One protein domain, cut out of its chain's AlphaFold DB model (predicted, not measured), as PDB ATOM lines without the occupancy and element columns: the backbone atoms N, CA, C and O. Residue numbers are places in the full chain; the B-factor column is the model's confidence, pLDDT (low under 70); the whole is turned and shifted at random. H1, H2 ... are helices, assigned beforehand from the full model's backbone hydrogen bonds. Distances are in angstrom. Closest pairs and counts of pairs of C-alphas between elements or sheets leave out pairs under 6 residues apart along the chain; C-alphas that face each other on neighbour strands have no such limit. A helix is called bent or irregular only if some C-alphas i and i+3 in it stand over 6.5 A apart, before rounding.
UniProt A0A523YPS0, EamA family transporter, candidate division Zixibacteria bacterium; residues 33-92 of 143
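Overview. This is residues 33 to 92 of the 143 residues of the protein "EamA family transporter" of candidate division Zixibacteria bacterium (UniProt A0A523YPS0). Two long helices, H1 and H2, make an open V that nearly closes where the first residues of H1 come near residues 83 to 86 of H2 and gapes towards the link between them. The link, residues 54 to 63, spans the wide end. The printed part has 60 residues, with two named helices in the order H1, H2 and no named strand; its class is all helix. The whole is loose, with a radius of gyration of the C-alphas of 14.5 A, and elongated, with spans of 46 by 24 by 14 A.

Along the chain. H1, residues 33 to 53, begins at C-alpha 33 (121.211, 82.822, 92.263) and measures 30.3 A from first to last C-alpha. H2, residues 64 to 91, measures 39.7 A, from C-alpha 64 at (122.706, 77.963, 122.859) to C-alpha 91 at (133.071, 81.360, 84.681). H2 is only just irregular: C-alphas 87 and 90 are 6.7 A apart.

Arrangement. H1 and H2 form a helical hairpin. They only just touch, with 3 pairs of C-alphas within 8 A, through residues 33 to 34 of H1 and 83 to 86 of H2 alone. The closest C-alphas, of Ser 33 and Ala 86, are 6.7 A apart. The helices run opposite ways at a tilt of 35.4 degrees, only just steep. Every O i to N i+4 pair in H1 is within hydrogen-bond range; in H2, 17 of 24 are.

Size, cuts and confidence. The C-alphas farthest apart, of Lys 56 and Lys 91, are 45.9 A from each other. Residues 42 to 48, 53 to 58 and 62 to 69 stand free. The link from H1 to H2 is short, and the printed part has no cut. Mean pLDDT of the printed part is 78.7; residues 33 to 34, 56 to 59 and 87 to 92 are under 70.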
ATOM      1  N   SER A  33     121.007  84.134  91.630       66.62
ATOM      2  CA  SER A  33     121.211  82.822  92.263       66.62
ATOM      3  C   SER A  33     120.890  82.863  93.763       66.62
ATOM      4  O   SER A  33     120.360  81.897  94.298       66.62
ATOM      5  N   LEU A  34     121.115  84.012  94.415       68.19
ATOM      6  CA  LEU A  34     120.728  84.264  95.806       68.19
ATOM      7  C   LEU A  34     119.210  84.176  96.048       68.19
ATOM      8  O   LEU A  34     118.783  83.641  97.065       68.19
ATOM      9  N   THR A  35     118.388  84.691  95.133       73.88
ATOM     10  CA  THR A  35     116.922  84.685  95.248       73.88
ATOM     11  C   THR A  35     116.369  83.273  95.119       73.88
ATOM     12  O   THR A  35     115.521  82.877  95.916       73.88
ATOM     13  N   LEU A  36     116.885  82.489  94.163       73.75
ATOM     14  CA  LEU A  36     116.522  81.075  94.033       73.75
ATOM     15  C   LEU A  36     116.871  80.312  95.312       73.75
ATOM     16  O   LEU A  36     116.020  79.617  95.853       73.75
ATOM     17  N   MET A  37     118.078  80.511  95.844       75.12
ATOM     18  CA  MET A  37     118.498  79.889  97.098       75.12
ATOM     19  C   MET A  37     117.655  80.277  98.309       75.12
ATOM     20  O   MET A  37     117.375  79.434  99.163       75.12
ATOM     21  N   ALA A  38     117.299  81.557  98.423       80.19
ATOM     22  CA  ALA A  38     116.476  82.048  99.518       80.19
ATOM     23  C   ALA A  38     115.100  81.380  99.477       80.19
ATOM     24  O   ALA A  38     114.625  80.888 100.498       80.19
ATOM     25  N   TRP A  39     114.506  81.274  98.285       80.62
ATOM     26  CA  TRP A  39     113.229  80.597  98.093       80.62
ATOM     27  C   TRP A  39     113.333  79.106  98.416       80.62
ATOM     28  O   TRP A  39     112.562  78.589  99.218       80.62
ATOM     29  N   THR A  40     114.333  78.406  97.878       80.12
ATOM     30  CA  THR A  40     114.499  76.969  98.136       80.12
ATOM     31  C   THR A  40     114.767  76.689  99.609       80.12
ATOM     32  O   THR A  40     114.227  75.725 100.147       80.12
ATOM     33  N   SER A  41     115.541  77.542 100.285       83.31
ATOM     34  CA  SER A  41     115.810  77.414 101.721       83.31
ATOM     35  C   SER A  41     114.566  77.715 102.556       83.31
ATOM     36  O   SER A  41     114.303  76.992 103.511       83.31
ATOM     37  N   LEU A  42     113.759  78.710 102.173       86.12
ATOM     38  CA  LEU A  42     112.503  79.042 102.849       86.12
ATOM     39  C   LEU A  42     111.486  77.900 102.746       86.12
ATOM     40  O   LEU A  42     110.937  77.475 103.758       86.12
ATOM     41  N   PHE A  43     111.266  77.365 101.543       85.31
ATOM     42  CA  PHE A  43     110.368  76.224 101.355       85.31
ATOM     43  C   PHE A  43     110.899  74.969 102.047       85.31
ATOM     44  O   PHE A  43     110.122  74.260 102.679       85.31
ATOM     45  N   SER A  44     112.209  74.719 102.000       84.31
ATOM     46  CA  SER A  44     112.811  73.602 102.740       84.31
ATOM     47  C   SER A  44     112.596  73.754 104.245       84.31
ATOM     48  O   SER A  44     112.181  72.800 104.891       84.31
ATOM     49  N   ALA A  45     112.800  74.953 104.797       85.44
ATOM     50  CA  ALA A  45     112.541  75.237 106.205       85.44
ATOM     51  C   ALA A  45     111.059  75.061 106.564       85.44
ATOM     52  O   ALA A  45     110.754  74.499 107.611       85.44
ATOM     53  N   LEU A  46     110.140  75.476 105.687       87.19
ATOM     54  CA  LEU A  46     108.705  75.286 105.886       87.19
ATOM     55  C   LEU A  46     108.330  73.797 105.900       87.19
ATOM     56  O   LEU A  46     107.679  73.343 106.836       87.19
ATOM     57  N   PHE A  47     108.764  73.023 104.900       85.81
ATOM     58  CA  PHE A  47     108.461  71.592 104.819       85.81
ATOM     59  C   PHE A  47     109.101  70.796 105.959       85.81
ATOM     60  O   PHE A  47     108.430  69.958 106.557       85.81
ATOM     61  N   LEU A  48     110.367  71.074 106.290       84.06
ATOM     62  CA  LEU A  48     111.053  70.437 107.416       84.06
ATOM     63  C   LEU A  48     110.443  70.855 108.757       84.06
ATOM     64  O   LEU A  48     110.311  70.020 109.643       84.06
ATOM     65  N   GLY A  49     110.018  72.112 108.899       82.31
ATOM     66  CA  GLY A  49     109.320  72.594 110.089       82.31
ATOM     67  C   GLY A  49     107.986  71.884 110.299       82.31
ATOM     68  O   GLY A  49     107.709  71.418 111.400       82.31
ATOM     69  N   VAL A  50     107.193  71.724 109.235       84.31
ATOM     70  CA  VAL A  50     105.948  70.943 109.283       84.31
ATOM     71  C   VAL A  50     106.235  69.475 109.598       84.31
ATOM     72  O   VAL A  50     105.557  68.908 110.447       84.31
ATOM     73  N   ALA A  51     107.244  68.865 108.971       82.19
ATOM     74  CA  ALA A  51     107.634  67.482 109.250       82.19
ATOM     75  C   ALA A  51     108.072  67.286 110.713       82.19
ATOM     76  O   ALA A  51     107.666  66.312 111.345       82.19
ATOM     77  N   GLY A  52     108.814  68.246 111.268       79.19
ATOM     78  CA  GLY A  52     109.273  68.225 112.654       79.19
ATOM     79  C   GLY A  52     108.148  68.301 113.690       79.19
ATOM     80  O   GLY A  52     108.324  67.813 114.800       79.19
ATOM     81  N   LEU A  53     106.964  68.821 113.335       77.69
ATOM     82  CA  LEU A  53     105.779  68.764 114.208       77.69
ATOM     83  C   LEU A  53     105.213  67.342 114.359       77.69
ATOM     84  O   LEU A  53     104.517  67.061 115.333       77.69
ATOM     85  N   PHE A  54     105.484  66.453 113.399       79.81
ATOM     86  CA  PHE A  54     105.074  65.046 113.449       79.81
ATOM     87  C   PHE A  54     106.136  64.141 114.082       79.81
ATOM     88  O   PHE A  54     105.875  62.961 114.335       79.81
ATOM     89  N   GLU A  55     107.332  64.672 114.328       77.88
ATOM     90  CA  GLU A  55     108.441  63.941 114.919       77.88
ATOM     91  C   GLU A  55     108.299  63.934 116.449       77.88
ATOM     92  O   GLU A  55     107.918  64.925 117.067       77.88
ATOM     93  N   LYS A  56     108.533  62.778 117.082       64.31
ATOM     94  CA  LYS A  56     108.327  62.614 118.536       64.31
ATOM     95  C   LYS A  56     109.451  63.218 119.384       64.31
ATOM     96  O   LYS A  56     109.301  63.307 120.602       64.31
ATOM     97  N   ASP A  57     110.557  63.599 118.754       67.62
ATOM     98  CA  ASP A  57     111.746  64.135 119.409       67.62
ATOM     99  C   ASP A  57     111.707  65.665 119.535       67.62
ATOM    100  O   ASP A  57     110.902  66.359 118.913       67.62
ATOM    101  N   ARG A  58     112.572  66.219 120.397       65.69
ATOM    102  CA  ARG A  58     112.621  67.665 120.657       65.69
ATOM    103  C   ARG A  58     113.040  68.424 119.396       65.69
ATOM    104  O   ARG A  58     114.201  68.388 119.009       65.69
ATOM    105  N   PHE A  59     112.104  69.182 118.829       66.50
ATOM    106  CA  PHE A  59     112.323  70.033 117.655       66.50
ATOM    107  C   PHE A  59     113.317  71.185 117.899       66.50
ATOM    108  O   PHE A  59     113.987  71.640 116.975       66.50
ATOM    109  N   MET A  60     113.431  71.675 119.141       70.31
ATOM    110  CA  MET A  60     114.334  72.781 119.474       70.31
ATOM    111  C   MET A  60     115.706  72.291 119.947       70.31
ATOM    112  O   MET A  60     115.768  71.391 120.794       70.31
ATOM    113  N   PRO A  61     116.800  72.926 119.475       73.75
ATOM    114  CA  PRO A  61     118.134  72.678 119.995       73.75
ATOM    115  C   PRO A  61     118.146  72.872 121.518       73.75
ATOM    116  O   PRO A  61     117.636  73.882 122.004       73.75
ATOM    117  N   PRO A  62     118.717  71.930 122.281       74.88
ATOM    118  CA  PRO A  62     118.671  71.979 123.739       74.88
ATOM    119  C   PRO A  62     119.605  73.036 124.350       74.88
ATOM    120  O   PRO A  62     119.435  73.365 125.519       74.88
ATOM    121  N   ASP A  63     120.569  73.560 123.586       84.94
ATOM    122  CA  ASP A  63     121.620  74.463 124.068       84.94
ATOM    123  C   ASP A  63     121.880  75.620 123.082       84.94
ATOM    124  O   ASP A  63     121.769  75.455 121.860       84.94
ATOM    125  N   LEU A  64     122.271  76.782 123.615       85.81
ATOM    126  CA  LEU A  64     122.706  77.963 122.859       85.81
ATOM    127  C   LEU A  64     123.918  77.665 121.962       85.81
ATOM    128  O   LEU A  64     124.018  78.211 120.862       85.81
ATOM    129  N   PHE A  65     124.808  76.772 122.388       87.25
ATOM    130  CA  PHE A  65     125.944  76.317 121.593       87.25
ATOM    131  C   PHE A  65     125.494  75.579 120.325       87.25
ATOM    132  O   PHE A  65     126.003  75.843 119.236       87.25
ATOM    133  N   SER A  66     124.476  74.719 120.430       84.62
ATOM    134  CA  SER A  66     123.900  74.023 119.273       84.62
ATOM    135  C   SER A  66     123.226  74.997 118.306       84.62
ATOM    136  O   SER A  66     123.360  74.848 117.092       84.62
ATOM    137  N   VAL A  67     122.557  76.035 118.823       85.75
ATOM    138  CA  VAL A  67     122.005  77.121 117.993       85.75
ATOM    139  C   VAL A  67     123.121  77.856 117.249       85.75
ATOM    140  O   VAL A  67     123.000  78.097 116.047       85.75
ATOM    141  N   PHE A  68     124.227  78.169 117.929       89.94
ATOM    142  CA  PHE A  68     125.376  78.821 117.303       89.94
ATOM    143  C   PHE A  68     125.997  77.960 116.195       89.94
ATOM    144  O   PHE A  68     126.275  78.476 115.114       89.94
ATOM    145  N   ILE A  69     126.151  76.649 116.410       88.12
ATOM    146  CA  ILE A  69     126.651  75.723 115.381       88.12
ATOM    147  C   ILE A  69     125.714  75.685 114.168       88.12
ATOM    148  O   ILE A  69     126.187  75.754 113.034       88.12
ATOM    149  N   LEU A  70     124.396  75.603 114.380       87.06
ATOM    150  CA  LEU A  70     123.418  75.614 113.286       87.06
ATOM    151  C   LEU A  70     123.473  76.924 112.494       87.06
ATOM    152  O   LEU A  70     123.426  76.906 111.264       87.06
ATOM    153  N   PHE A  71     123.633  78.053 113.185       87.62
ATOM    154  CA  PHE A  71     123.789  79.352 112.539       87.62
ATOM    155  C   PHE A  71     125.102  79.440 111.746       87.62
ATOM    156  O   PHE A  71     125.102  79.884 110.598       87.62
ATOM    157  N   ALA A  72     126.211  78.955 112.310       89.56
ATOM    158  CA  ALA A  72     127.498  78.886 111.623       89.56
ATOM    159  C   ALA A  72     127.427  77.992 110.372       89.56
ATOM    160  O   ALA A  72     127.926  78.378 109.315       89.56
ATOM    161  N   LEU A  73     126.748  76.842 110.449       88.12
ATOM    162  CA  LEU A  73     126.495  75.967 109.299       88.12
ATOM    163  C   LEU A  73     125.667  76.667 108.216       88.12
ATOM    164  O   LEU A  73     126.035  76.628 107.040       88.12
ATOM    165  N   ALA A  74     124.581  77.342 108.598       85.94
ATOM    166  CA  ALA A  74     123.736  78.075 107.659       85.94
ATOM    167  C   ALA A  74     124.497  79.219 106.963       85.94
ATOM    168  O   ALA A  74     124.313  79.475 105.772       85.94
ATOM    169  N   LEU A  75     125.391  79.902 107.670       86.81
ATOM    170  CA  LEU A  75     126.120  81.029 107.096       86.81
ATOM    171  C   LEU A  75     127.315  80.566 106.246       86.81
ATOM    172  O   LEU A  75     127.524  81.062 105.139       86.81
ATOM    173  N   VAL A  76     128.079  79.581 106.723       87.25
ATOM    174  CA  VAL A  76     129.299  79.115 106.051       87.25
ATOM    175  C   VAL A  76     128.992  78.089 104.964       87.25
ATOM    176  O   VAL A  76     129.343  78.302 103.805       87.25
ATOM    177  N   ALA A  77     128.336  76.979 105.301       83.69
ATOM    178  CA  ALA A  77     128.117  75.899 104.341       83.69
ATOM    179  C   ALA A  77     127.013  76.261 103.338       83.69
ATOM    180  O   ALA A  77     127.213  76.137 102.129       83.69
ATOM    181  N   GLN A  78     125.875  76.754 103.835       82.56
ATOM    182  CA  GLN A  78     124.721  77.039 102.983       82.56
ATOM    183  C   GLN A  78     124.893  78.354 102.207       82.56
ATOM    184  O   GLN A  78     124.812  78.338 100.980       82.56
ATOM    185  N   ALA A  79     125.160  79.487 102.870       82.31
ATOM    186  CA  ALA A  79     125.255  80.772 102.169       82.31
ATOM    187  C   ALA A  79     126.595  80.953 101.431       82.31
ATOM    188  O   ALA A  79     126.601  81.094 100.206       82.31
ATOM    189  N   LEU A  80     127.735  80.927 102.135       82.94
ATOM    190  CA  LEU A  80     129.046  81.158 101.506       82.94
ATOM    191  C   LEU A  80     129.449  80.028 100.551       82.94
ATOM    192  O   LEU A  80     129.899  80.305  99.437       82.94
ATOM    193  N   GLY A  81     129.256  78.768 100.955       82.25
ATOM    194  CA  GLY A  81     129.590  77.600 100.140       82.25
ATOM    195  C   GLY A  81     128.856  77.606  98.802       82.25
ATOM    196  O   GLY A  81     129.477  77.486  97.742       82.25
ATOM    197  N   TRP A  82     127.544  77.838  98.817       76.75
ATOM    198  CA  TRP A  82     126.797  77.898  97.568       76.75
ATOM    199  C   TRP A  82     127.036  79.176  96.777       76.75
ATOM    200  O   TRP A  82     127.082  79.115  95.550       76.75
ATOM    201  N   TRP A  83     127.226  80.325  97.429       77.88
ATOM    202  CA  TRP A  83     127.601  81.546  96.717       77.88
ATOM    203  C   TRP A  83     128.906  81.348  95.934       77.88
ATOM    204  O   TRP A  83     128.971  81.708  94.757       77.88
ATOM    205  N   ALA A  84     129.905  80.685  96.526       76.38
ATOM    206  CA  ALA A  84     131.148  80.332  95.844       76.38
ATOM    207  C   ALA A  84     130.915  79.390  94.646       76.38
ATOM    208  O   ALA A  84     131.463  79.627  93.563       76.38
ATOM    209  N   ILE A  85     130.067  78.364  94.799       74.25
ATOM    210  CA  ILE A  85     129.709  77.426  93.718       74.25
ATOM    211  C   ILE A  85     128.979  78.161  92.583       74.25
ATOM    212  O   ILE A  85     129.391  78.085  91.423       74.25
ATOM    213  N   ALA A  86     127.927  78.909  92.910       70.75
ATOM    214  CA  ALA A  86     127.072  79.602  91.954       70.75
ATOM    215  C   ALA A  86     127.782  80.768  91.247       70.75
ATOM    216  O   ALA A  86     127.489  81.036  90.086       70.75
ATOM    217  N   SER A  87     128.724  81.442  91.914       68.44
ATOM    218  CA  SER A  87     129.557  82.501  91.321       68.44
ATOM    219  C   SER A  87     130.634  81.939  90.389       68.44
ATOM    220  O   SER A  87     131.007  82.578  89.399       68.44
ATOM    221  N   SER A  88     131.120  80.727  90.677       66.69
ATOM    222  CA  SER A  88     132.136  80.063  89.861       66.69
ATOM    223  C   SER A  88     131.528  79.413  88.622       66.69
ATOM    224  O   SER A  88     132.075  79.581  87.539       66.69
ATOM    225  N   LEU A  89     130.377  78.742  88.739       65.69
ATOM    226  CA  LEU A  89     129.725  77.986  87.655       65.69
ATOM    227  C   LEU A  89     129.661  78.700  86.283       65.69
ATOM    228  O   LEU A  89     129.986  78.057  85.287       65.69
ATOM    229  N   PRO A  90     129.312  80.002  86.188       62.69
ATOM    230  CA  PRO A  90     129.257  80.729  84.916       62.69
ATOM    231  C   PRO A  90     130.629  81.001  84.281       62.69
ATOM    232  O   PRO A  90     130.702  81.322  83.099       62.69
ATOM    233  N   LYS A  91     131.714  80.931  85.064       60.00
ATOM    234  CA  LYS A  91     133.071  81.360  84.681       60.00
ATOM    235  C   LYS A  91     134.016  80.197  84.353       60.00
ATOM    236  O   LYS A  91     135.145  80.440  83.933       60.00
ATOM    237  N   ILE A  92     133.599  78.944  84.554       62.62
ATOM    238  CA  ILE A  92     134.442  77.749  84.371       62.62
ATOM    239  C   ILE A  92     133.921  76.860  83.244       62.62
ATOM    240  O   ILE A  92     132.728  76.596  83.137       62.62
TER     241      ILE A  92